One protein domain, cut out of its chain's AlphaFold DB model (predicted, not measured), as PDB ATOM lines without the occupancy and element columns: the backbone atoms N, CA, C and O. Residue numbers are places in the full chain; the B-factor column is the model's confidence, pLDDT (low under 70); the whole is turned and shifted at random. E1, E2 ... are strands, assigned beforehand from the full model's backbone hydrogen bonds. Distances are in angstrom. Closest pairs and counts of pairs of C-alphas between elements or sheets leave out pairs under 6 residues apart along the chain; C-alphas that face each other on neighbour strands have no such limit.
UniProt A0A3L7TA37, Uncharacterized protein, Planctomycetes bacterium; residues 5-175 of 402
ATOM      1  N   ALA A   5     -58.495  19.686 -16.498       71.69
ATOM      2  CA  ALA A   5     -58.095  20.926 -15.830       71.69
ATOM      3  C   ALA A   5     -57.138  20.726 -14.633       71.69
ATOM      4  O   ALA A   5     -56.534  21.689 -14.171       71.69
ATOM      5  N   ASP A   6     -56.974  19.493 -14.139       72.06
ATOM      6  CA  ASP A   6     -56.038  19.172 -13.060       72.06
ATOM      7  C   ASP A   6     -54.589  18.980 -13.552       72.06
ATOM      8  O   ASP A   6     -53.705  18.736 -12.732       72.06
ATOM      9  N   PHE A   7     -54.324  19.104 -14.861       79.00
ATOM     10  CA  PHE A   7     -52.999  18.931 -15.473       79.00
ATOM     11  C   PHE A   7     -52.468  20.206 -16.159       79.00
ATOM     12  O   PHE A   7     -52.191  20.190 -17.363       79.00
ATOM     13  N   PRO A   8     -52.298  21.327 -15.434       86.12
ATOM     14  CA  PRO A   8     -51.669  22.509 -16.000       86.12
ATOM     15  C   PRO A   8     -50.175  22.283 -16.245       86.12
ATOM     16  O   PRO A   8     -49.465  21.654 -15.452       86.12
ATOM     17  N   LEU A   9     -49.664  22.887 -17.312       90.06
ATOM     18  CA  LEU A   9     -48.232  22.948 -17.588       90.06
ATOM     19  C   LEU A   9     -47.773  24.390 -17.766       90.06
ATOM     20  O   LEU A   9     -48.505  25.235 -18.277       90.06
ATOM     21  N   ARG A  10     -46.536  24.658 -17.353       91.00
ATOM     22  CA  ARG A  10     -45.831  25.902 -17.645       91.00
ATOM     23  C   ARG A  10     -44.948  25.713 -18.860       91.00
ATOM     24  O   ARG A  10     -44.141  24.788 -18.882       91.00
ATOM     25  N   ILE A  11     -45.039  26.613 -19.826       93.69
ATOM     26  CA  ILE A  11     -44.059  26.692 -20.910       93.69
ATOM     27  C   ILE A  11     -42.833  27.451 -20.391       93.69
ATOM     28  O   ILE A  11     -42.953  28.617 -20.022       93.69
ATOM     29  N   ASP A  12     -41.668  26.801 -20.358       93.00
ATOM     30  CA  ASP A  12     -40.432  27.411 -19.844       93.00
ATOM     31  C   ASP A  12     -39.653  28.136 -20.951       93.00
ATOM     32  O   ASP A  12     -39.123  29.222 -20.737       93.00
ATOM     33  N   LEU A  13     -39.576  27.536 -22.142       95.50
ATOM     34  CA  LEU A  13     -38.838  28.075 -23.285       95.50
ATOM     35  C   LEU A  13     -39.442  27.546 -24.588       95.50
ATOM     36  O   LEU A  13     -39.687  26.347 -24.733       95.50
ATOM     37  N   THR A  14     -39.622  28.433 -25.559       96.94
ATOM     38  CA  THR A  14     -39.917  28.083 -26.953       96.94
ATOM     39  C   THR A  14     -38.812  28.613 -27.849       96.94
ATOM     40  O   THR A  14     -38.372  29.754 -27.677       96.94
ATOM     41  N   GLU A  15     -38.384  27.817 -28.821       96.69
ATOM     42  CA  GLU A  15     -37.294  28.165 -29.722       96.69
ATOM     43  C   GLU A  15     -37.629  27.862 -31.180       96.69
ATOM     44  O   GLU A  15     -38.295  26.864 -31.470       96.69
ATOM     45  N   MET A  16     -37.113  28.673 -32.105       97.06
ATOM     46  CA  MET A  16     -37.168  28.395 -33.541       97.06
ATOM     47  C   MET A  16     -35.969  28.976 -34.283       97.06
ATOM     48  O   MET A  16     -35.575  30.123 -34.062       97.06
ATOM     49  N   ILE A  17     -35.430  28.208 -35.231       97.00
ATOM     50  CA  ILE A  17     -34.357  28.676 -36.107       97.00
ATOM     51  C   ILE A  17     -34.928  29.376 -37.342       97.00
ATOM     52  O   ILE A  17     -35.739  28.830 -38.092       97.00
ATOM     53  N   PHE A  18     -34.428  30.586 -37.574       97.25
ATOM     54  CA  PHE A  18     -34.604  31.336 -38.808       97.25
ATOM     55  C   PHE A  18     -33.272  31.424 -39.546       97.25
ATOM     56  O   PHE A  18     -32.208  31.493 -38.927       97.25
ATOM     57  N   ALA A  19     -33.320  31.445 -40.873       96.94
ATOM     58  CA  ALA A  19     -32.136  31.592 -41.700       96.94
ATOM     59  C   ALA A  19     -32.332  32.588 -42.841       96.94
ATOM     60  O   ALA A  19     -33.431  32.764 -43.373       96.94
ATOM     61  N   THR A  20     -31.222  33.195 -43.248       97.00
ATOM     62  CA  THR A  20     -31.072  33.846 -44.548       97.00
ATOM     63  C   THR A  20     -30.279  32.935 -45.476       97.00
ATOM     64  O   THR A  20     -29.394  32.203 -45.033       97.00
ATOM     65  N   SER A  21     -30.557  33.000 -46.777       94.00
ATOM     66  CA  SER A  21     -29.786  32.285 -47.799       94.00
ATOM     67  C   SER A  21     -29.339  33.270 -48.868       94.00
ATOM     68  O   SER A  21     -30.161  33.781 -49.628       94.00
ATOM     69  N   GLY A  22     -28.041  33.587 -48.885       94.88
ATOM     70  CA  GLY A  22     -27.465  34.548 -49.827       94.88
ATOM     71  C   GLY A  22     -28.069  35.952 -49.725       94.88
ATOM     72  O   GLY A  22     -28.243  36.608 -50.751       94.88
ATOM     73  N   ALA A  23     -28.422  36.414 -48.518       96.62
ATOM     74  CA  ALA A  23     -28.992  37.748 -48.356       96.62
ATOM     75  C   ALA A  23     -27.984  38.828 -48.774       96.62
ATOM     76  O   ALA A  23     -26.831  38.806 -48.356       96.62
ATOM     77  N   THR A  24     -28.401  39.790 -49.588       96.75
ATOM     78  CA  THR A  24     -27.537  40.887 -50.057       96.75
ATOM     79  C   THR A  24     -27.652  42.137 -49.190       96.75
ATOM     80  O   THR A  24     -26.847  43.056 -49.316       96.75
ATOM     81  N   VAL A  25     -28.638  42.162 -48.292       96.69
ATOM     82  CA  VAL A  25     -28.927  43.257 -47.366       96.69
ATOM     83  C   VAL A  25     -29.157  42.711 -45.961       96.69
ATOM     84  O   VAL A  25     -29.513  41.544 -45.795       96.69
ATOM     85  N   THR A  26     -28.972  43.557 -44.947       97.56
ATOM     86  CA  THR A  26     -29.439  43.257 -43.592       97.56
ATOM     87  C   THR A  26     -30.956  43.097 -43.624       97.56
ATOM     88  O   THR A  26     -31.653  43.905 -44.242       97.56
ATOM     89  N   THR A  27     -31.470  42.055 -42.979       97.50
ATOM     90  CA  THR A  27     -32.906  41.778 -42.921       97.50
ATOM     91  C   THR A  27     -33.431  42.046 -41.521       97.50
ATOM     92  O   THR A  27     -32.805  41.639 -40.547       97.50
ATOM     93  N   VAL A  28     -34.572  42.730 -41.416       97.62
ATOM     94  CA  VAL A  28     -35.325  42.907 -40.170       97.62
ATOM     95  C   VAL A  28     -36.678  42.222 -40.320       97.62
ATOM     96  O   VAL A  28     -37.497  42.616 -41.146       97.62
ATOM     97  N   THR A  29     -36.909  41.164 -39.547       97.62
ATOM     98  CA  THR A  29     -38.153  40.385 -39.574       97.62
ATOM     99  C   THR A  29     -38.910  40.592 -38.272       97.62
ATOM    100  O   THR A  29     -38.366  40.375 -37.186       97.62
ATOM    101  N   HIS A  30     -40.168  41.008 -38.384       97.69
ATOM    102  CA  HIS A  30     -41.073  41.123 -37.250       97.69
ATOM    103  C   HIS A  30     -41.775  39.782 -37.100       97.69
ATOM    104  O   HIS A  30     -42.324  39.253 -38.071       97.69
ATOM    105  N   TRP A  31     -41.721  39.226 -35.903       97.38
ATOM    106  CA  TRP A  31     -42.207  37.889 -35.621       97.38
ATOM    107  C   TRP A  31     -43.056  37.874 -34.356       97.38
ATOM    108  O   TRP A  31     -42.874  38.703 -33.464       97.38
ATOM    109  N   SER A  32     -43.952  36.898 -34.278       97.75
ATOM    110  CA  SER A  32     -44.731  36.593 -33.087       97.75
ATOM    111  C   SER A  32     -44.559  35.134 -32.709       97.75
ATOM    112  O   SER A  32     -44.595  34.271 -33.586       97.75
ATOM    113  N   VAL A  33     -44.430  34.855 -31.415       97.12
ATOM    114  CA  VAL A  33     -44.633  33.516 -30.856       97.12
ATOM    115  C   VAL A  33     -46.088  33.375 -30.427       97.12
ATOM    116  O   VAL A  33     -46.698  34.315 -29.916       97.12
ATOM    117  N   MET A  34     -46.657  32.206 -30.676       97.06
ATOM    118  CA  MET A  34     -48.053  31.884 -30.428       97.06
ATOM    119  C   MET A  34     -48.137  30.526 -29.733       97.06
ATOM    120  O   MET A  34     -47.417  29.597 -30.107       97.06
ATOM    121  N   VAL A  35     -49.019  30.404 -28.739       96.75
ATOM    122  CA  VAL A  35     -49.214  29.160 -27.980       96.75
ATOM    123  C   VAL A  35     -50.697  28.832 -27.886       96.75
ATOM    124  O   VAL A  35     -51.505  29.690 -27.518       96.75
ATOM    125  N   TRP A  36     -51.050  27.589 -28.209       95.81
ATOM    126  CA  TRP A  36     -52.420  27.086 -28.198       95.81
ATOM    127  C   TRP A  36     -52.621  25.991 -27.154       95.81
ATOM    128  O   TRP A  36     -51.790  25.093 -27.028       95.81
ATOM    129  N   GLU A  37     -53.788  26.007 -26.516       94.44
ATOM    130  CA  GLU A  37     -54.399  24.837 -25.887       94.44
ATOM    131  C   GLU A  37     -55.028  23.965 -26.979       94.44
ATOM    132  O   GLU A  37     -56.032  24.333 -27.592       94.44
ATOM    133  N   GLY A  38     -54.444  22.801 -27.244       93.50
ATOM    134  CA  GLY A  38     -54.795  21.927 -28.359       93.50
ATOM    135  C   GLY A  38     -53.983  22.184 -29.630       93.50
ATOM    136  O   GLY A  38     -52.857  22.685 -29.608       93.50
ATOM    137  N   THR A  39     -54.554  21.787 -30.768       95.56
ATOM    138  CA  THR A  39     -53.964  22.006 -32.102       95.56
ATOM    139  C   THR A  39     -54.303  23.406 -32.621       95.56
ATOM    140  O   THR A  39     -55.356  23.934 -32.272       95.56
ATOM    141  N   PRO A  40     -53.515  24.009 -33.527       95.69
ATOM    142  CA  PRO A  40     -53.831  25.344 -34.040       95.69
ATOM    143  C   PRO A  40     -55.132  25.397 -34.870       95.69
ATOM    144  O   PRO A  40     -55.705  26.470 -35.044       95.69
ATOM    145  N   ALA A  41     -55.618  24.256 -35.379       94.69
ATOM    146  CA  ALA A  41     -56.831  24.185 -36.198       94.69
ATOM    147  C   ALA A  41     -58.142  24.127 -35.398       94.69
ATOM    148  O   ALA A  41     -59.164  24.595 -35.894       94.69
ATOM    149  N   ALA A  42     -58.126  23.518 -34.209       93.81
ATOM    150  CA  ALA A  42     -59.330  23.271 -33.406       93.81
ATOM    151  C   ALA A  42     -59.209  23.734 -31.945       93.81
ATOM    152  O   ALA A  42     -60.205  23.752 -31.229       93.81
ATOM    153  N   GLY A  43     -57.997  24.062 -31.501       92.19
ATOM    154  CA  GLY A  43     -57.694  24.523 -30.155       92.19
ATOM    155  C   GLY A  43     -57.863  26.030 -29.976       92.19
ATOM    156  O   GLY A  43     -58.201  26.766 -30.906       92.19
ATOM    157  N   THR A  44     -57.581  26.491 -28.762       94.44
ATOM    158  CA  THR A  44     -57.694  27.897 -28.363       94.44
ATOM    159  C   THR A  44     -56.315  28.538 -28.358       94.44
ATOM    160  O   THR A  44     -55.396  28.018 -27.736       94.44
ATOM    161  N   LEU A  45     -56.157  29.677 -29.032       95.38
ATOM    162  CA  LEU A  45     -54.949  30.498 -28.925       95.38
ATOM    163  C   LEU A  45     -54.954  31.210 -27.568       95.38
ATOM    164  O   LEU A  45     -55.844  32.023 -27.324       95.38
ATOM    165  N   VAL A  46     -53.977  30.917 -26.712       94.75
ATOM    166  CA  VAL A  46     -53.912  31.457 -25.343       94.75
ATOM    167  C   VAL A  46     -52.921  32.605 -25.244       94.75
ATOM    168  O   VAL A  46     -53.229  33.639 -24.661       94.75
ATOM    169  N   TYR A  47     -51.750  32.454 -25.866       96.00
ATOM    170  CA  TYR A  47     -50.696  33.460 -25.806       96.00
ATOM    171  C   TYR A  47     -50.271  33.902 -27.197       96.00
ATOM    172  O   TYR A  47     -50.178  33.106 -28.133       96.00
ATOM    173  N   THR A  48     -49.996  35.196 -27.335       96.69
ATOM    174  CA  THR A  48     -49.326  35.768 -28.501       96.69
ATOM    175  C   THR A  48     -48.419  36.890 -28.033       96.69
ATOM    176  O   THR A  48     -48.897  37.867 -27.463       96.69
ATOM    177  N   TYR A  49     -47.126  36.757 -28.309       95.81
ATOM    178  CA  TYR A  49     -46.134  37.787 -28.027       95.81
ATOM    179  C   TYR A  49     -45.447  38.181 -29.323       95.81
ATOM    180  O   TYR A  49     -44.902  37.327 -30.021       95.81
ATOM    181  N   SER A  50     -45.489  39.469 -29.647       97.44
ATOM    182  CA  SER A  50     -44.942  40.018 -30.886       97.44
ATOM    183  C   SER A  50     -43.667  40.798 -30.610       97.44
ATOM    184  O   SER A  50     -43.597  41.564 -29.652       97.44
ATOM    185  N   SER A  51     -42.677  40.650 -31.486       97.50
ATOM    186  CA  SER A  51     -41.496  41.506 -31.488       97.50
ATOM    187  C   SER A  51     -41.910  42.966 -31.689       97.50
ATOM    188  O   SER A  51     -42.598  43.297 -32.656       97.50
ATOM    189  N   ASP A  52     -41.490  43.832 -30.777       95.00
ATOM    190  CA  ASP A  52     -41.813  45.261 -30.742       95.00
ATOM    191  C   ASP A  52     -40.563  46.150 -30.855       95.00
ATOM    192  O   ASP A  52     -40.660  47.379 -30.851       95.00
ATOM    193  N   GLY A  53     -39.383  45.525 -30.940       92.75
ATOM    194  CA  GLY A  53     -38.091  46.201 -30.999       92.75
ATOM    195  C   GLY A  53     -37.654  46.813 -29.666       92.75
ATOM    196  O   GLY A  53     -36.646  47.518 -29.637       92.75
ATOM    197  N   LYS A  54     -38.394  46.567 -28.579       91.62
ATOM    198  CA  LYS A  54     -38.109  47.078 -27.236       91.62
ATOM    199  C   LYS A  54     -37.871  45.923 -26.276       91.62
ATOM    200  O   LYS A  54     -36.726  45.642 -25.946       91.62
ATOM    201  N   ILE A  55     -38.949  45.266 -25.849       87.56
ATOM    202  CA  ILE A  55     -38.900  44.124 -24.932       87.56
ATOM    203  C   ILE A  55     -38.528  42.879 -25.728       87.56
ATOM    204  O   ILE A  55     -37.638  42.129 -25.337       87.56
ATOM    205  N   LEU A  56     -39.175  42.698 -26.881       93.31
ATOM    206  CA  LEU A  56     -38.905  41.595 -27.789       93.31
ATOM    207  C   LEU A  56     -38.254  42.145 -29.061       93.31
ATOM    208  O   LEU A  56     -38.919  42.814 -29.859       93.31
ATOM    209  N   PRO A  57     -36.951  41.894 -29.279       96.44
ATOM    210  CA  PRO A  57     -36.256  42.423 -30.441       96.44
ATOM    211  C   PRO A  57     -36.790  41.800 -31.735       96.44
ATOM    212  O   PRO A  57     -37.088  40.605 -31.813       96.44
ATOM    213  N   HIS A  58     -36.865  42.610 -32.793       97.75
ATOM    214  CA  HIS A  58     -37.047  42.079 -34.142       97.75
ATOM    215  C   HIS A  58     -35.838  41.217 -34.527       97.75
ATOM    216  O   HIS A  58     -34.703  41.494 -34.128       97.75
ATOM    217  N   LEU A  59     -36.063  40.191 -35.347       97.56
ATOM    218  CA  LEU A  59     -34.978  39.362 -35.858       97.56
ATOM    219  C   LEU A  59     -34.178  40.173 -36.882       97.56
ATOM    220  O   LEU A  59     -34.668  40.425 -37.981       97.56
ATOM    221  N   THR A  60     -32.953  40.559 -36.523       97.25
ATOM    222  CA  THR A  60     -32.032  41.263 -37.424       97.25
ATOM    223  C   THR A  60     -30.901  40.337 -37.851       97.25
ATOM    224  O   THR A  60     -30.115  39.903 -37.012       97.25
ATOM    225  N   MET A  61     -30.786  40.047 -39.148       97.06
ATOM    226  CA  MET A  61     -29.741  39.172 -39.693       97.06
ATOM    227  C   MET A  61     -28.888  39.920 -40.716       97.06
ATOM    228  O   MET A  61     -29.405  40.646 -41.563       97.06
ATOM    229  N   GLN A  62     -27.568  39.754 -40.634       96.62
ATOM    230  CA  GLN A  62     -26.624  40.395 -41.553       96.62
ATOM    231  C   GLN A  62     -26.675  39.767 -42.959       96.62
ATOM    232  O   GLN A  62     -27.122  38.620 -43.092       96.62
ATOM    233  N   PRO A  63     -26.191  40.481 -43.999       97.00
ATOM    234  CA  PRO A  63     -26.008  39.903 -45.325       97.00
ATOM    235  C   PRO A  63     -25.230  38.580 -45.281       97.00
ATOM    236  O   PRO A  63     -24.349  38.375 -44.444       97.00
ATOM    237  N   GLY A  64     -25.548  37.689 -46.213       96.25
ATOM    238  CA  GLY A  64     -24.982  36.354 -46.346       96.25
ATOM    239  C   GLY A  64     -25.966  35.242 -45.987       96.25
ATOM    240  O   GLY A  64     -27.185  35.435 -45.910       96.25
ATOM    241  N   THR A  65     -25.410  34.050 -45.800       96.56
ATOM    242  CA  THR A  65     -26.139  32.859 -45.359       96.56
ATOM    243  C   THR A  65     -25.863  32.655 -43.880       96.56
ATOM    244  O   THR A  65     -24.755  32.277 -43.508       96.56
ATOM    245  N   ASN A  66     -26.857  32.942 -43.047       94.88
ATOM    246  CA  ASN A  66     -26.740  32.921 -41.595       94.88
ATOM    247  C   ASN A  66     -27.932  32.176 -40.990       94.88
ATOM    248  O   ASN A  66     -29.010  32.150 -41.582       94.88
ATOM    249  N   GLY A  67     -27.745  31.613 -39.798       95.44
ATOM    250  CA  GLY A  67     -28.813  31.048 -38.974       95.44
ATOM    251  C   GLY A  67     -28.897  31.775 -37.636       95.44
ATOM    252  O   GLY A  67     -27.879  32.180 -37.077       95.44
ATOM    253  N   THR A  68     -30.102  31.960 -37.114       96.94
ATOM    254  CA  THR A  68     -30.345  32.545 -35.793       96.94
ATOM    255  C   THR A  68     -31.412  31.729 -35.083       96.94
ATOM    256  O   THR A  68     -32.490  31.514 -35.630       96.94
ATOM    257  N   ASN A  69     -31.101  31.269 -33.871       97.00
ATOM    258  CA  ASN A  69     -32.062  30.607 -32.999       97.00
ATOM    259  C   ASN A  69     -32.769  31.667 -32.150       97.00
ATOM    260  O   ASN A  69     -32.133  32.307 -31.312       97.00
ATOM    261  N   ILE A  70     -34.061  31.873 -32.386       96.25
ATOM    262  CA  ILE A  70     -34.891  32.725 -31.540       96.25
ATOM    263  C   ILE A  70     -35.262  31.918 -30.306       96.25
ATOM    264  O   ILE A  70     -35.908  30.887 -30.440       96.25
ATOM    265  N   GLN A  71     -34.893  32.409 -29.127       95.69
ATOM    266  CA  GLN A  71     -35.234  31.821 -27.835       95.69
ATOM    267  C   GLN A  71     -36.193  32.756 -27.102       95.69
ATOM    268  O   GLN A  71     -35.862  33.916 -26.865       95.69
ATOM    269  N   PHE A  72     -37.383  32.264 -26.770       94.88
ATOM    270  CA  PHE A  72     -38.397  33.014 -26.037       94.88
ATOM    271  C   PHE A  72     -38.726  32.302 -24.726       94.88
ATOM    272  O   PHE A  72     -39.209  31.171 -24.736       94.88
ATOM    273  N   LEU A  73     -38.462  32.979 -23.612       93.19
ATOM    274  CA  LEU A  73     -38.752  32.523 -22.256       93.19
ATOM    275  C   LEU A  73     -39.347  33.676 -21.449       93.19
ATOM    276  O   LEU A  73     -39.038  34.840 -21.716       93.19
ATOM    277  N   ILE A  74     -40.169  33.342 -20.460       87.44
ATOM    278  CA  ILE A  74     -40.587  34.278 -19.414       87.44
ATOM    279  C   ILE A  74     -39.664  34.076 -18.212       87.44
ATOM    280  O   ILE A  74     -39.256  32.950 -17.924       87.44
ATOM    281  N   ASP A  75     -39.293  35.169 -17.541       83.19
ATOM    282  CA  ASP A  75     -38.472  35.108 -16.331       83.19
ATOM    283  C   ASP A  75     -39.152  34.191 -15.294       83.19
ATOM    284  O   ASP A  75     -40.322  34.411 -14.986       83.19
ATOM    285  N   PRO A  76     -38.470  33.176 -14.728       78.69
ATOM    286  CA  PRO A  76     -39.053  32.294 -13.717       78.69
ATOM    287  C   PRO A  76     -39.592  32.999 -12.458       78.69
ATOM    288  O   PRO A  76     -40.395  32.408 -11.737       78.69
ATOM    289  N   GLY A  77     -39.126  34.215 -12.162       76.38
ATOM    290  CA  GLY A  77     -39.594  35.057 -11.061       76.38
ATOM    291  C   GLY A  77     -40.792  35.947 -11.402       76.38
ATOM    292  O   GLY A  77     -41.316  36.609 -10.505       76.38
ATOM    293  N   ASP A  78     -41.233  35.977 -12.661       82.00
ATOM    294  CA  ASP A  78     -42.401  36.752 -13.081       82.00
ATOM    295  C   ASP A  78     -43.699  36.105 -12.548       82.00
ATOM    296  O   ASP A  78     -43.880  34.889 -12.692       82.00
ATOM    297  N   PRO A  79     -44.624  36.855 -11.920       78.25
ATOM    298  CA  PRO A  79     -45.935  36.319 -11.553       78.25
ATOM    299  C   PRO A  79     -46.778  35.876 -12.765       78.25
ATOM    300  O   PRO A  79     -47.645  35.012 -12.617       78.25
ATOM    301  N   GLU A  80     -46.541  36.434 -13.953       84.56
ATOM    302  CA  GLU A  80     -47.304  36.187 -15.180       84.56
ATOM    303  C   GLU A  80     -46.617  35.129 -16.060       84.56
ATOM    304  O   GLU A  80     -46.093  35.395 -17.140       84.56
ATOM    305  N   GLN A  81     -46.631  33.879 -15.596       89.88
ATOM    306  CA  GLN A  81     -46.097  32.737 -16.347       89.88
ATOM    307  C   GLN A  81     -47.027  32.292 -17.495       89.88
ATOM    308  O   GLN A  81     -48.249  32.438 -17.423       89.88
ATOM    309  N   MET A  82     -46.465  31.655 -18.534       90.75
ATOM    310  CA  MET A  82     -47.252  30.979 -19.579       90.75
ATOM    311  C   MET A  82     -47.784  29.642 -19.070       90.75
ATOM    312  O   MET A  82     -47.088  28.624 -19.141       90.75
ATOM    313  N   ILE A  83     -49.016  29.640 -18.567       90.38
ATOM    314  CA  ILE A  83     -49.691  28.439 -18.077       90.38
ATOM    315  C   ILE A  83     -50.707  27.971 -19.109       90.38
ATOM    316  O   ILE A  83     -51.613  28.707 -19.485       90.38
ATOM    317  N   ILE A  84     -50.565  26.727 -19.543       91.19
ATOM    318  CA  ILE A  84     -51.495  26.053 -20.441       91.19
ATOM    319  C   ILE A  84     -52.331  25.096 -19.608       91.19
ATOM    320  O   ILE A  84     -51.785  24.245 -18.901       91.19
ATOM    321  N   GLN A  85     -53.650  25.246 -19.686       86.06
ATOM    322  CA  GLN A  85     -54.587  24.323 -19.062       86.06
ATOM    323  C   GLN A  85     -54.899  23.193 -20.039       86.06
ATOM    324  O   GLN A  85     -55.094  23.424 -21.233       86.06
ATOM    325  N   ASP A  86     -54.968  21.953 -19.558       85.94
ATOM    326  CA  ASP A  86     -55.434  20.872 -20.420       85.94
ATOM    327  C   ASP A  86     -56.955  20.987 -20.606       85.94
ATOM    328  O   ASP A  86     -57.764  20.814 -19.692       85.94
ATOM    329  N   ASN A  87     -57.343  21.307 -21.841       83.12
ATOM    330  CA  ASN A  87     -58.728  21.467 -22.275       83.12
ATOM    331  C   ASN A  87     -59.410  20.133 -22.642       83.12
ATOM    332  O   ASN A  87     -60.479  20.126 -23.255       83.12
ATOM    333  N   GLY A  88     -58.788  19.001 -22.307       85.06
ATOM    334  CA  GLY A  88     -59.239  17.649 -22.630       85.06
ATOM    335  C   GLY A  88     -58.735  17.131 -23.976       85.06
ATOM    336  O   GLY A  88     -58.996  15.979 -24.312       85.06
ATOM    337  N   SER A  89     -58.013  17.946 -24.753       88.50
ATOM    338  CA  SER A  89     -57.322  17.470 -25.959       88.50
ATOM    339  C   SER A  89     -55.972  16.819 -25.654       88.50
ATOM    340  O   SER A  89     -55.382  16.212 -26.552       88.50
ATOM    341  N   HIS A  90     -55.465  16.965 -24.422       90.56
ATOM    342  CA  HIS A  90     -54.162  16.455 -23.984       90.56
ATOM    343  C   HIS A  90     -53.012  16.878 -24.912       90.56
ATOM    344  O   HIS A  90     -52.026  16.165 -25.089       90.56
ATOM    345  N   THR A  91     -53.176  18.024 -25.572       92.12
ATOM    346  CA  THR A  91     -52.287  18.535 -26.611       92.12
ATOM    347  C   THR A  91     -52.127  20.032 -26.399       92.12
ATOM    348  O   THR A  91     -53.084  20.719 -26.058       92.12
ATOM    349  N   PHE A  92     -50.939  20.560 -26.654       95.00
ATOM    350  CA  PHE A  92     -50.713  21.990 -26.841       95.00
ATOM    351  C   PHE A  92     -49.850  22.186 -28.084       95.00
ATOM    352  O   PHE A  92     -49.204  21.247 -28.555       95.00
ATOM    353  N   SER A  93     -49.850  23.396 -28.634       96.00
ATOM    354  CA  SER A  93     -49.034  23.730 -29.804       96.00
ATOM    355  C   SER A  93     -48.287  25.031 -29.582       96.00
ATOM    356  O   SER A  93     -48.829  25.964 -28.996       96.00
ATOM    357  N   ILE A  94     -47.070  25.111 -30.112       96.94
ATOM    358  CA  ILE A  94     -46.333  26.366 -30.262       96.94
ATOM    359  C   ILE A  94     -46.188  26.684 -31.748       96.94
ATOM    360  O   ILE A  94     -46.173  25.785 -32.591       96.94
ATOM    361  N   GLY A  95     -46.089  27.961 -32.081       96.69
ATOM    362  CA  GLY A  95     -45.910  28.395 -33.455       96.69
ATOM    363  C   GLY A  95     -45.288  29.776 -33.537       96.69
ATOM    364  O   GLY A  95     -45.426  30.592 -32.631       96.69
ATOM    365  N   TYR A  96     -44.623  30.027 -34.657       97.38
ATOM    366  CA  TYR A  96     -44.039  31.320 -34.972       97.38
ATOM    367  C   TYR A  96     -44.682  31.869 -36.234       97.38
ATOM    368  O   TYR A  96     -44.832  31.169 -37.239       97.38
ATOM    369  N   ARG A  97     -45.050  33.143 -36.183       96.00
ATOM    370  CA  ARG A  97     -45.601  33.881 -37.314       96.00
ATOM    371  C   ARG A  97     -44.620  34.965 -37.717       96.00
ATOM    372  O   ARG A  97     -44.146  35.701 -36.862       96.00
ATOM    373  N   ILE A  98     -44.359  35.095 -39.014       96.12
ATOM    374  CA  ILE A  98     -43.780  36.327 -39.553       96.12
ATOM    375  C   ILE A  98     -44.923  37.331 -39.695       96.12
ATOM    376  O   ILE A  98     -45.826  37.130 -40.503       96.12
ATOM    377  N   ASP A  99     -44.883  38.394 -38.901       95.25
ATOM    378  CA  ASP A  99     -45.836  39.502 -38.988       95.25
ATOM    379  C   ASP A  99     -45.478  40.438 -40.139       95.25
ATOM    380  O   ASP A  99     -46.348  40.915 -40.865       95.25
ATOM    381  N   HIS A 100     -44.178  40.684 -40.313       95.25
ATOM    382  CA  HIS A 100     -43.656  41.531 -41.371       95.25
ATOM    383  C   HIS A 100     -42.292  41.020 -41.836       95.25
ATOM    384  O   HIS A 100     -41.330  40.939 -41.069       95.25
ATOM    385  N   HIS A 101     -42.219  40.682 -43.119       96.06
ATOM    386  CA  HIS A 101     -40.966  40.414 -43.814       96.06
ATOM    387  C   HIS A 101     -40.197  41.719 -44.039       96.06
ATOM    388  O   HIS A 101     -40.798  42.763 -44.262       96.06
ATOM    389  N   ASN A 102     -38.868  41.655 -44.078       96.56
ATOM    390  CA  ASN A 102     -38.022  42.821 -44.340       96.56
ATOM    391  C   ASN A 102     -38.351  43.523 -45.671       96.56
ATOM    392  O   ASN A 102     -38.403  44.747 -45.744       96.56
ATOM    393  N   ASN A 103     -38.562  42.741 -46.729       95.00
ATOM    394  CA  ASN A 103     -38.821  43.238 -48.072       95.00
ATOM    395  C   ASN A 103     -39.802  42.310 -48.800       95.00
ATOM    396  O   ASN A 103     -39.418  41.603 -49.733       95.00
ATOM    397  N   GLN A 104     -41.055  42.275 -48.339       90.00
ATOM    398  CA  GLN A 104     -42.170  41.684 -49.081       90.00
ATOM    399  C   GLN A 104     -43.252  42.734 -49.304       90.00
ATOM    400  O   GLN A 104     -44.063  43.013 -48.427       90.00
ATOM    401  N   THR A 105     -43.261  43.314 -50.499       86.00
ATOM    402  CA  THR A 105     -44.194  44.386 -50.880       86.00
ATOM    403  C   THR A 105     -45.292  43.906 -51.827       86.00
ATOM    404  O   THR A 105     -46.254  44.630 -52.082       86.00
ATOM    405  N   GLN A 106     -45.166  42.683 -52.349       90.00
ATOM    406  CA  GLN A 106     -46.106  42.083 -53.289       90.00
ATOM    407  C   GLN A 106     -47.005  41.048 -52.605       90.00
ATOM    408  O   GLN A 106     -46.726  40.566 -51.509       90.00
ATOM    409  N   ASN A 107     -48.103  40.690 -53.275       89.94
ATOM    410  CA  ASN A 107     -49.022  39.680 -52.767       89.94
ATOM    411  C   ASN A 107     -48.332  38.294 -52.734       89.94
ATOM    412  O   ASN A 107     -47.962  37.785 -53.799       89.94
ATOM    413  N   PRO A 108     -48.208  37.657 -51.551       88.06
ATOM    414  CA  PRO A 108     -47.508  36.382 -51.391       88.06
ATOM    415  C   PRO A 108     -48.156  35.213 -52.144       88.06
ATOM    416  O   PRO A 108     -47.488  34.220 -52.403       88.06
ATOM    417  N   CYS A 109     -49.427  35.328 -52.545       89.19
ATOM    418  CA  CYS A 109     -50.089  34.322 -53.377       89.19
ATOM    419  C   CYS A 109     -49.525  34.231 -54.800       89.19
ATOM    420  O   CYS A 109     -49.722  33.219 -55.466       89.19
ATOM    421  N   PHE A 110     -48.867  35.287 -55.277       88.94
ATOM    422  CA  PHE A 110     -48.353  35.367 -56.648       88.94
ATOM    423  C   PHE A 110     -46.838  35.550 -56.695       88.94
ATOM    424  O   PHE A 110     -46.206  35.179 -57.681       88.94
ATOM    425  N   PHE A 111     -46.254  36.107 -55.633       89.81
ATOM    426  CA  PHE A 111     -44.835  36.422 -55.562       89.81
ATOM    427  C   PHE A 111     -44.275  35.957 -54.223       89.81
ATOM    428  O   PHE A 111     -44.616  36.508 -53.174       89.81
ATOM    429  N   ALA A 112     -43.409  34.945 -54.259       88.75
ATOM    430  CA  ALA A 112     -42.717  34.479 -53.066       88.75
ATOM    431  C   ALA A 112     -41.863  35.613 -52.464       88.75
ATOM    432  O   ALA A 112     -41.236  36.355 -53.230       88.75
ATOM    433  N   PRO A 113     -41.793  35.744 -51.125       91.62
ATOM    434  CA  PRO A 113     -40.910  36.718 -50.499       91.62
ATOM    435  C   PRO A 113     -39.458  36.526 -50.982       91.62
ATOM    436  O   PRO A 113     -38.950  35.402 -50.935       91.62
ATOM    437  N   PRO A 114     -38.767  37.580 -51.456       93.38
ATOM    438  CA  PRO A 114     -37.428  37.447 -52.025       93.38
ATOM    439  C   PRO A 114     -36.414  36.872 -51.027       93.38
ATOM    440  O   PRO A 114     -36.148  37.483 -49.990       93.38
ATOM    441  N   ALA A 115     -35.810  35.729 -51.365       91.25
ATOM    442  CA  ALA A 115     -34.857  35.033 -50.495       91.25
ATOM    443  C   ALA A 115     -33.610  35.875 -50.156       91.25
ATOM    444  O   ALA A 115     -33.140  35.862 -49.023       91.25
ATOM    445  N   GLY A 116     -33.124  36.673 -51.113       94.75
ATOM    446  CA  GLY A 116     -31.942  37.527 -50.946       94.75
ATOM    447  C   GLY A 116     -32.147  38.757 -50.050       94.75
ATOM    448  O   GLY A 116     -31.215  39.532 -49.860       94.75
ATOM    449  N   SER A 117     -33.347  38.978 -49.511       96.12
ATOM    450  CA  SER A 117     -33.631  40.140 -48.659       96.12
ATOM    451  C   SER A 117     -34.615  39.851 -47.529       96.12
ATOM    452  O   SER A 117     -35.178  40.792 -46.978       96.12
ATOM    453  N   ASN A 118     -34.849  38.581 -47.191       97.19
ATOM    454  CA  ASN A 118     -35.750  38.160 -46.117       97.19
ATOM    455  C   ASN A 118     -35.160  36.966 -45.353       97.19
ATOM    456  O   ASN A 118     -34.368  36.207 -45.908       97.19
ATOM    457  N   ALA A 119     -35.558  36.802 -44.091       96.81
ATOM    458  CA  ALA A 119     -35.273  35.609 -43.301       96.81
ATOM    459  C   ALA A 119     -36.508  34.696 -43.245       96.81
ATOM    460  O   ALA A 119     -37.643  35.177 -43.327       96.81
ATOM    461  N   PHE A 120     -36.284  33.388 -43.102       95.75
ATOM    462  CA  PHE A 120     -37.342  32.375 -43.105       95.75
ATOM    463  C   PHE A 120     -37.140  31.331 -42.005       95.75
ATOM    464  O   PHE A 120     -35.996  30.973 -41.724       95.75
ATOM    465  N   PRO A 121     -38.238  30.796 -41.439       95.75
ATOM    466  CA  PRO A 121     -38.265  29.532 -40.721       95.75
ATOM    467  C   PRO A 121     -37.502  28.435 -41.453       95.75
ATOM    468  O   PRO A 121     -37.675  28.268 -42.664       95.75
ATOM    469  N   THR A 122     -36.699  27.662 -40.732       95.56
ATOM    470  CA  THR A 122     -35.993  26.522 -41.319       95.56
ATOM    471  C   THR A 122     -36.697  25.206 -41.023       95.56
ATOM    472  O   THR A 122     -37.337  25.025 -39.985       95.56
ATOM    473  N   THR A 123     -36.548  24.267 -41.952       95.69
ATOM    474  CA  THR A 123     -36.803  22.848 -41.709       95.69
ATOM    475  C   THR A 123     -35.483  22.092 -41.642       95.69
ATOM    476  O   THR A 123     -34.482  22.551 -42.200       95.69
ATOM    477  N   ASP A 124     -35.460  20.944 -40.971       92.44
ATOM    478  CA  ASP A 124     -34.270  20.098 -40.942       92.44
ATOM    479  C   ASP A 124     -33.930  19.521 -42.333       92.44
ATOM    480  O   ASP A 124     -34.701  19.609 -43.295       92.44
ATOM    481  N   VAL A 125     -32.734  18.937 -42.427       89.88
ATOM    482  CA  VAL A 125     -32.214  18.268 -43.631       89.88
ATOM    483  C   VAL A 125     -32.283  16.737 -43.555       89.88
ATOM    484  O   VAL A 125     -31.890  16.065 -44.507       89.88
ATOM    485  N   GLY A 126     -32.745  16.178 -42.432       89.31
ATOM    486  CA  GLY A 126     -32.861  14.734 -42.206       89.31
ATOM    487  C   GLY A 126     -34.085  14.119 -42.884       89.31
ATOM    488  O   GLY A 126     -34.128  12.907 -43.089       89.31
ATOM    489  N   GLY A 127     -35.036  14.959 -43.288       91.88
ATOM    490  CA  GLY A 127     -36.252  14.559 -43.977       91.88
ATOM    491  C   GLY A 127     -37.477  14.655 -43.071       91.88
ATOM    492  O   GLY A 127     -37.381  14.724 -41.852       91.88
ATOM    493  N   LEU A 128     -38.655  14.669 -43.686       95.06
ATOM    494  CA  LEU A 128     -39.922  14.875 -42.993       95.06
ATOM    495  C   LEU A 128     -40.331  13.641 -42.174       95.06
ATOM    496  O   LEU A 128     -40.913  12.702 -42.723       95.06
ATOM    497  N   SER A 129     -40.078  13.663 -40.865       96.31
ATOM    498  CA  SER A 129     -40.354  12.538 -39.960       96.31
ATOM    499  C   SER A 129     -41.678  12.686 -39.207       96.31
ATOM    500  O   SER A 129     -42.301  11.685 -38.853       96.31
ATOM    501  N   SER A 130     -42.161  13.915 -39.015       95.62
ATOM    502  CA  SER A 130     -43.369  14.244 -38.246       95.62
ATOM    503  C   SER A 130     -44.429  14.994 -39.078       95.62
ATOM    504  O   SER A 130     -44.924  16.052 -38.673       95.62
ATOM    505  N   PRO A 131     -44.864  14.463 -40.243       95.56
ATOM    506  CA  PRO A 131     -45.760  15.172 -41.160       95.56
ATOM    507  C   PRO A 131     -47.143  15.486 -40.570       95.56
ATOM    508  O   PRO A 131     -47.807  16.410 -41.035       95.56
ATOM    509  N   SER A 132     -47.601  14.734 -39.568       96.12
ATOM    510  CA  SER A 132     -48.867  14.972 -38.860       96.12
ATOM    511  C   SER A 132     -48.763  16.000 -37.731       96.12
ATOM    512  O   SER A 132     -49.797  16.466 -37.263       96.12
ATOM    513  N   SER A 133     -47.547  16.345 -37.303       94.00
ATOM    514  CA  SER A 133     -47.301  17.239 -36.163       94.00
ATOM    515  C   SER A 133     -46.737  18.595 -36.586       94.00
ATOM    516  O   SER A 133     -46.847  19.554 -35.831       94.00
ATOM    517  N   ASN A 134     -46.194  18.714 -37.801       96.12
ATOM    518  CA  ASN A 134     -45.851  20.015 -38.373       96.12
ATOM    519  C   ASN A 134     -47.071  20.674 -38.993       96.12
ATOM    520  O   ASN A 134     -47.693  20.119 -39.902       96.12
ATOM    521  N   TRP A 135     -47.359  21.888 -38.540       96.56
ATOM    522  CA  TRP A 135     -48.469  22.698 -39.015       96.56
ATOM    523  C   TRP A 135     -47.980  23.924 -39.774       96.56
ATOM    524  O   TRP A 135     -46.893  24.443 -39.519       96.56
ATOM    525  N   LEU A 136     -48.810  24.412 -40.690       95.31
ATOM    526  CA  LEU A 136     -48.683  25.744 -41.266       95.31
ATOM    527  C   LEU A 136     -50.059  26.338 -41.566       95.31
ATOM    528  O   LEU A 136     -51.031  25.611 -41.792       95.31
ATOM    529  N   TYR A 137     -50.136  27.667 -41.572       95.06
ATOM    530  CA  TYR A 137     -51.338  28.393 -41.964       95.06
ATOM    531  C   TYR A 137     -51.253  28.798 -43.436       95.06
ATOM    532  O   TYR A 137     -50.388  29.582 -43.829       95.06
ATOM    533  N   LEU A 138     -52.154  28.268 -44.259       93.62
ATOM    534  CA  LEU A 138     -52.235  28.575 -45.682       93.62
ATOM    535  C   LEU A 138     -53.115  29.801 -45.926       93.62
ATOM    536  O   LEU A 138     -54.295  29.822 -45.565       93.62
ATOM    537  N   LEU A 139     -52.560  30.795 -46.618       91.12
ATOM    538  CA  LEU A 139     -53.341  31.909 -47.152       91.12
ATOM    539  C   LEU A 139     -54.314  31.415 -48.229       91.12
ATOM    540  O   LEU A 139     -54.004  30.510 -49.003       91.12
ATOM    541  N   ASN A 140     -55.489  32.042 -48.311       92.69
ATOM    542  CA  ASN A 140     -56.442  31.743 -49.373       92.69
ATOM    543  C   ASN A 140     -55.981  32.367 -50.701       92.69
ATOM    544  O   ASN A 140     -56.290  33.521 -50.991       92.69
ATOM    545  N   CYS A 141     -55.258  31.588 -51.502       91.94
ATOM    546  CA  CYS A 141     -54.754  31.997 -52.815       91.94
ATOM    547  C   CYS A 141     -55.581  31.438 -53.993       91.94
ATOM    548  O   CYS A 141     -55.113  31.423 -55.134       91.94
ATOM    549  N   GLY A 142     -56.805  30.955 -53.738       90.44
ATOM    550  CA  GLY A 142     -57.654  30.331 -54.758       90.44
ATOM    551  C   GLY A 142     -56.977  29.127 -55.426       90.44
ATOM    552  O   GLY A 142     -56.350  28.311 -54.754       90.44
ATOM    553  N   GLN A 143     -57.073  29.030 -56.756       87.81
ATOM    554  CA  GLN A 143     -56.495  27.922 -57.536       87.81
ATOM    555  C   GLN A 143     -54.959  27.834 -57.490       87.81
ATOM    556  O   GLN A 143     -54.398  26.807 -57.853       87.81
ATOM    557  N   PHE A 144     -54.280  28.911 -57.082       83.94
ATOM    558  CA  PHE A 144     -52.819  28.972 -57.003       83.94
ATOM    559  C   PHE A 144     -52.289  28.608 -55.607       83.94
ATOM    560  O   PHE A 144     -51.081  28.540 -55.406       83.94
ATOM    561  N   GLY A 145     -53.182  28.392 -54.636       85.31
ATOM    562  CA  GLY A 145     -52.827  28.027 -53.269       85.31
ATOM    563  C   GLY A 145     -52.723  26.521 -53.050       85.31
ATOM    564  O   GLY A 145     -53.339  25.718 -53.742       85.31
ATOM    565  N   CYS A 146     -52.006  26.140 -51.999       91.06
ATOM    566  CA  CYS A 146     -51.853  24.748 -51.568       91.06
ATOM    567  C   CYS A 146     -52.952  24.296 -50.588       91.06
ATOM    568  O   CYS A 146     -52.743  23.388 -49.784       91.06
ATOM    569  N   GLY A 147     -54.109  24.964 -50.629       91.81
ATOM    570  CA  GLY A 147     -55.191  24.877 -49.649       91.81
ATOM    571  C   GLY A 147     -55.421  26.209 -48.927       91.81
ATOM    572  O   GLY A 147     -54.956  27.256 -49.369       91.81
ATOM    573  N   VAL A 148     -56.159  26.164 -47.818       95.06
ATOM    574  CA  VAL A 148     -56.482  27.331 -46.986       95.06
ATOM    575  C   VAL A 148     -56.561  26.928 -45.515       95.06
ATOM    576  O   VAL A 148     -56.970  25.805 -45.198       95.06
ATOM    577  N   GLY A 149     -56.189  27.853 -44.630       95.56
ATOM    578  CA  GLY A 149     -56.248  27.684 -43.183       95.56
ATOM    579  C   GLY A 149     -55.155  26.766 -42.641       95.56
ATOM    580  O   GLY A 149     -54.171  26.467 -43.318       95.56
ATOM    581  N   TRP A 150     -55.326  26.322 -41.399       96.81
ATOM    582  CA  TRP A 150     -54.387  25.415 -40.745       96.81
ATOM    583  C   TRP A 150     -54.388  24.034 -41.398       96.81
ATOM    584  O   TRP A 150     -55.433  23.386 -41.508       96.81
ATOM    585  N   LYS A 151     -53.202  23.575 -41.800       97.12
ATOM    586  CA  LYS A 151     -52.966  22.227 -42.324       97.12
ATOM    587  C   LYS A 151     -51.709  21.628 -41.723       97.12
ATOM    588  O   LYS A 151     -50.723  22.334 -41.509       97.12
ATOM    589  N   THR A 152     -51.736  20.318 -41.506       97.38
ATOM    590  CA  THR A 152     -50.512  19.558 -41.252       97.38
ATOM    591  C   THR A 152     -49.748  19.350 -42.555       97.38
ATOM    592  O   THR A 152     -50.340  19.360 -43.639       97.38
ATOM    593  N   PHE A 153     -48.442  19.096 -42.488       96.75
ATOM    594  CA  PHE A 153     -47.653  18.796 -43.686       96.75
ATOM    595  C   PHE A 153     -48.188  17.559 -44.425       96.75
ATOM    596  O   PHE A 153     -48.199  17.534 -45.655       96.75
ATOM    597  N   ALA A 154     -48.725  16.571 -43.700       96.62
ATOM    598  CA  ALA A 154     -49.377  15.384 -44.254       96.62
ATOM    599  C   ALA A 154     -50.588  15.711 -45.145       96.62
ATOM    600  O   ALA A 154     -50.877  14.967 -46.082       96.62
ATOM    601  N   GLN A 155     -51.286  16.816 -44.871       96.50
ATOM    602  CA  GLN A 155     -52.457  17.260 -45.630       96.50
ATOM    603  C   GLN A 155     -52.092  18.085 -46.871       96.50
ATOM    604  O   GLN A 155     -52.968  18.358 -47.693       96.50
ATOM    605  N   LEU A 156     -50.828  18.492 -47.022       95.25
ATOM    606  CA  LEU A 156     -50.382  19.286 -48.165       95.25
ATOM    607  C   LEU A 156     -50.131  18.408 -49.396       95.25
ATOM    608  O   LEU A 156     -49.578  17.308 -49.252       95.25
ATOM    609  N   PRO A 157     -50.435  18.910 -50.609       93.38
ATOM    610  CA  PRO A 157     -49.968  18.308 -51.853       93.38
ATOM    611  C   PRO A 157     -48.438  18.201 -51.880       93.38
ATOM    612  O   PRO A 157     -47.749  19.084 -51.369       93.38
ATOM    613  N   THR A 158     -47.893  17.165 -52.525       89.00
ATOM    614  CA  THR A 158     -46.443  16.880 -52.547       89.00
ATOM    615  C   THR A 158     -45.592  18.076 -52.986       89.00
ATOM    616  O   THR A 158     -44.547  18.316 -52.397       89.00
ATOM    617  N   GLY A 159     -46.047  18.867 -53.965       88.69
ATOM    618  CA  GLY A 159     -45.312  20.044 -54.454       88.69
ATOM    619  C   GLY A 159     -45.289  21.249 -53.505       88.69
ATOM    620  O   GLY A 159     -44.530  22.181 -53.733       88.69
ATOM    621  N   CYS A 160     -46.108  21.237 -52.452       90.50
ATOM    622  CA  CYS A 160     -46.218  22.318 -51.469       90.50
ATOM    623  C   CYS A 160     -45.673  21.936 -50.092       90.50
ATOM    624  O   CYS A 160     -45.661  22.754 -49.174       90.50
ATOM    625  N   ARG A 161     -45.316  20.664 -49.920       94.25
ATOM    626  CA  ARG A 161     -44.928  20.097 -48.639       94.25
ATOM    627  C   ARG A 161     -43.438  20.354 -48.403       94.25
ATOM    628  O   ARG A 161     -42.636  19.931 -49.236       94.25
ATOM    629  N   PRO A 162     -43.051  20.995 -47.288       94.62
ATOM    630  CA  PRO A 162     -41.644  21.097 -46.923       94.62
ATOM    631  C   PRO A 162     -41.003  19.714 -46.760       94.62
ATOM    632  O   PRO A 162     -41.668  18.749 -46.376       94.62
ATOM    633  N   SER A 163     -39.713  19.609 -47.074       94.38
ATOM    634  CA  SER A 163     -38.997  18.328 -47.114       94.38
ATOM    635  C   SER A 163     -38.502  17.829 -45.756       94.38
ATOM    636  O   SER A 163     -38.142  16.661 -45.676       94.38
ATOM    637  N   GLY A 164     -38.476  18.679 -44.724       96.25
ATOM    638  CA  GLY A 164     -38.045  18.352 -43.357       96.25
ATOM    639  C   GLY A 164     -39.059  18.803 -42.306       96.25
ATOM    640  O   GLY A 164     -40.044  19.466 -42.644       96.25
ATOM    641  N   ASP A 165     -38.820  18.462 -41.039       96.44
ATOM    642  CA  ASP A 165     -39.610  18.957 -39.911       96.44
ATOM    643  C   ASP A 165     -39.201  20.389 -39.547       96.44
ATOM    644  O   ASP A 165     -38.078  20.816 -39.817       96.44
ATOM    645  N   TRP A 166     -40.109  21.168 -38.951       96.44
ATOM    646  CA  TRP A 166     -39.760  22.509 -38.480       96.44
ATOM    647  C   TRP A 166     -38.642  22.445 -37.436       96.44
ATOM    648  O   TRP A 166     -38.732  21.686 -36.471       96.44
ATOM    649  N   VAL A 167     -37.621  23.296 -37.572       96.00
ATOM    650  CA  VAL A 167     -36.543  23.388 -36.576       96.00
ATOM    651  C   VAL A 167     -36.984  24.295 -35.430       96.00
ATOM    652  O   VAL A 167     -36.591  25.459 -35.331       96.00
ATOM    653  N   MET A 168     -37.847  23.744 -34.581       95.12
ATOM    654  CA  MET A 168     -38.367  24.387 -33.379       95.12
ATOM    655  C   MET A 168     -38.343  23.440 -32.181       95.12
ATOM    656  O   MET A 168     -38.305  22.217 -32.329       95.12
ATOM    657  N   ARG A 169     -38.358  24.011 -30.978       94.94
ATOM    658  CA  ARG A 169     -38.344  23.269 -29.715       94.94
ATOM    659  C   ARG A 169     -39.203  23.972 -28.676       94.94
ATOM    660  O   ARG A 169     -39.281  25.192 -28.654       94.94
ATOM    661  N   CYS A 170     -39.806  23.190 -27.789       95.50
ATOM    662  CA  CYS A 170     -40.429  23.678 -26.568       95.50
ATOM    663  C   CYS A 170     -39.872  22.893 -25.378       95.50
ATOM    664  O   CYS A 170     -39.710  21.676 -25.484       95.50
ATOM    665  N   THR A 171     -39.628  23.552 -24.249       95.25
ATOM    666  CA  THR A 171     -39.457  22.906 -22.941       95.25
ATOM    667  C   THR A 171     -40.545  23.392 -21.997       95.25
ATOM    668  O   THR A 171     -40.945  24.558 -22.048       95.25
ATOM    669  N   TRP A 172     -41.050  22.494 -21.160       92.75
ATOM    670  CA  TRP A 172     -42.156  22.774 -20.255       92.75
ATOM    671  C   TRP A 172     -41.990  22.028 -18.933       92.75
ATOM    672  O   TRP A 172     -41.408  20.941 -18.884       92.75
ATOM    673  N   THR A 173     -42.567  22.601 -17.882       89.50
ATOM    674  CA  THR A 173     -42.568  22.062 -16.525       89.50
ATOM    675  C   THR A 173     -44.015  21.812 -16.098       89.50
ATOM    676  O   THR A 173     -44.819  22.749 -16.102       89.50
ATOM    677  N   PRO A 174     -44.384  20.578 -15.711       85.06
ATOM    678  CA  PRO A 174     -45.660  20.330 -15.048       85.06
ATOM    679  C   PRO A 174     -45.731  21.153 -13.757       85.06
ATOM    680  O   PRO A 174     -44.829  21.059 -12.921       85.06
ATOM    681  N   ILE A 175     -46.773  21.967 -13.581       80.19
ATOM    682  CA  ILE A 175     -46.975  22.672 -12.308       80.19
ATOM    683  C   ILE A 175     -47.762  21.758 -11.382       80.19
ATOM    684  O   ILE A 175     -48.689  21.087 -11.827       80.19
TER     685      ILE A 175
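Overview. This is residues 5 to 175 of the 402 residues of an uncharacterized protein of Planctomycetes bacterium (UniProt A0A3L7TA37). Two sheets lie face to face as a sandwich, splayed rather than flush, their planes 35 degrees apart and strands crossed at 36 degrees: E2, E3, E4 and E6 make one, E5, E1 and E9 the other. A small hairpin, E7 and E8, sits near E6. The printed part has 171 residues, no named helix and nine strands, E1 to E9 along the chain; the class is all strand, with under half of the residues, 69, in named strands. The first sheet is branched at E2, the second runs E5, E1, E9, and neighbours are antiparallel. The whole is compact, with a radius of gyration of the C-alphas of 16.8 A and spans of 49 by 37 by 29 A.

Along the chain. E2 is residues 27 to 37, 32.2 A from first to last C-alpha; E3 is 44 to 50, E4 59 to 61, and E6 92 to 100, 25.4 A. E1, residues 9 to 23, runs 39.2 A from C-alpha 9 at (-48.232, 22.948, -17.588). E5 is 64 to 72, 24.6 A; E9, 168 to 174, ends with C-alpha 174 at (-45.660, 20.330, -15.048). E7 is 135 to 138, E8 149 to 152.

Arrangement. In the twisted first sheet, E3 (hairpin with E2; N 33 and O 49, 2.9 A) and E4 (N 29 and O 59, 2.8 A) lie on one side of E2, E6 (N 34 and O 95, 2.8 A) on the other side. In the second, inner strand E1 pairs with E5 (N 68 and O 18, 2.8 A) and E9 (N 15 and O 169, 2.8 A). The closest C-alphas of E1 and E6 are Thr 14 and Ile 94, 7.4 A. E7 and E8 form a hairpin (N 136 and O 151, 2.9 A).

Size, cuts and confidence. The farthest C-alphas, Asp 6 and Thr 24, are 51.5 A apart. The printed part has no cut; residues 73 to 91, 101 to 134 and 153 to 167 are long links. No printed residue is under 70.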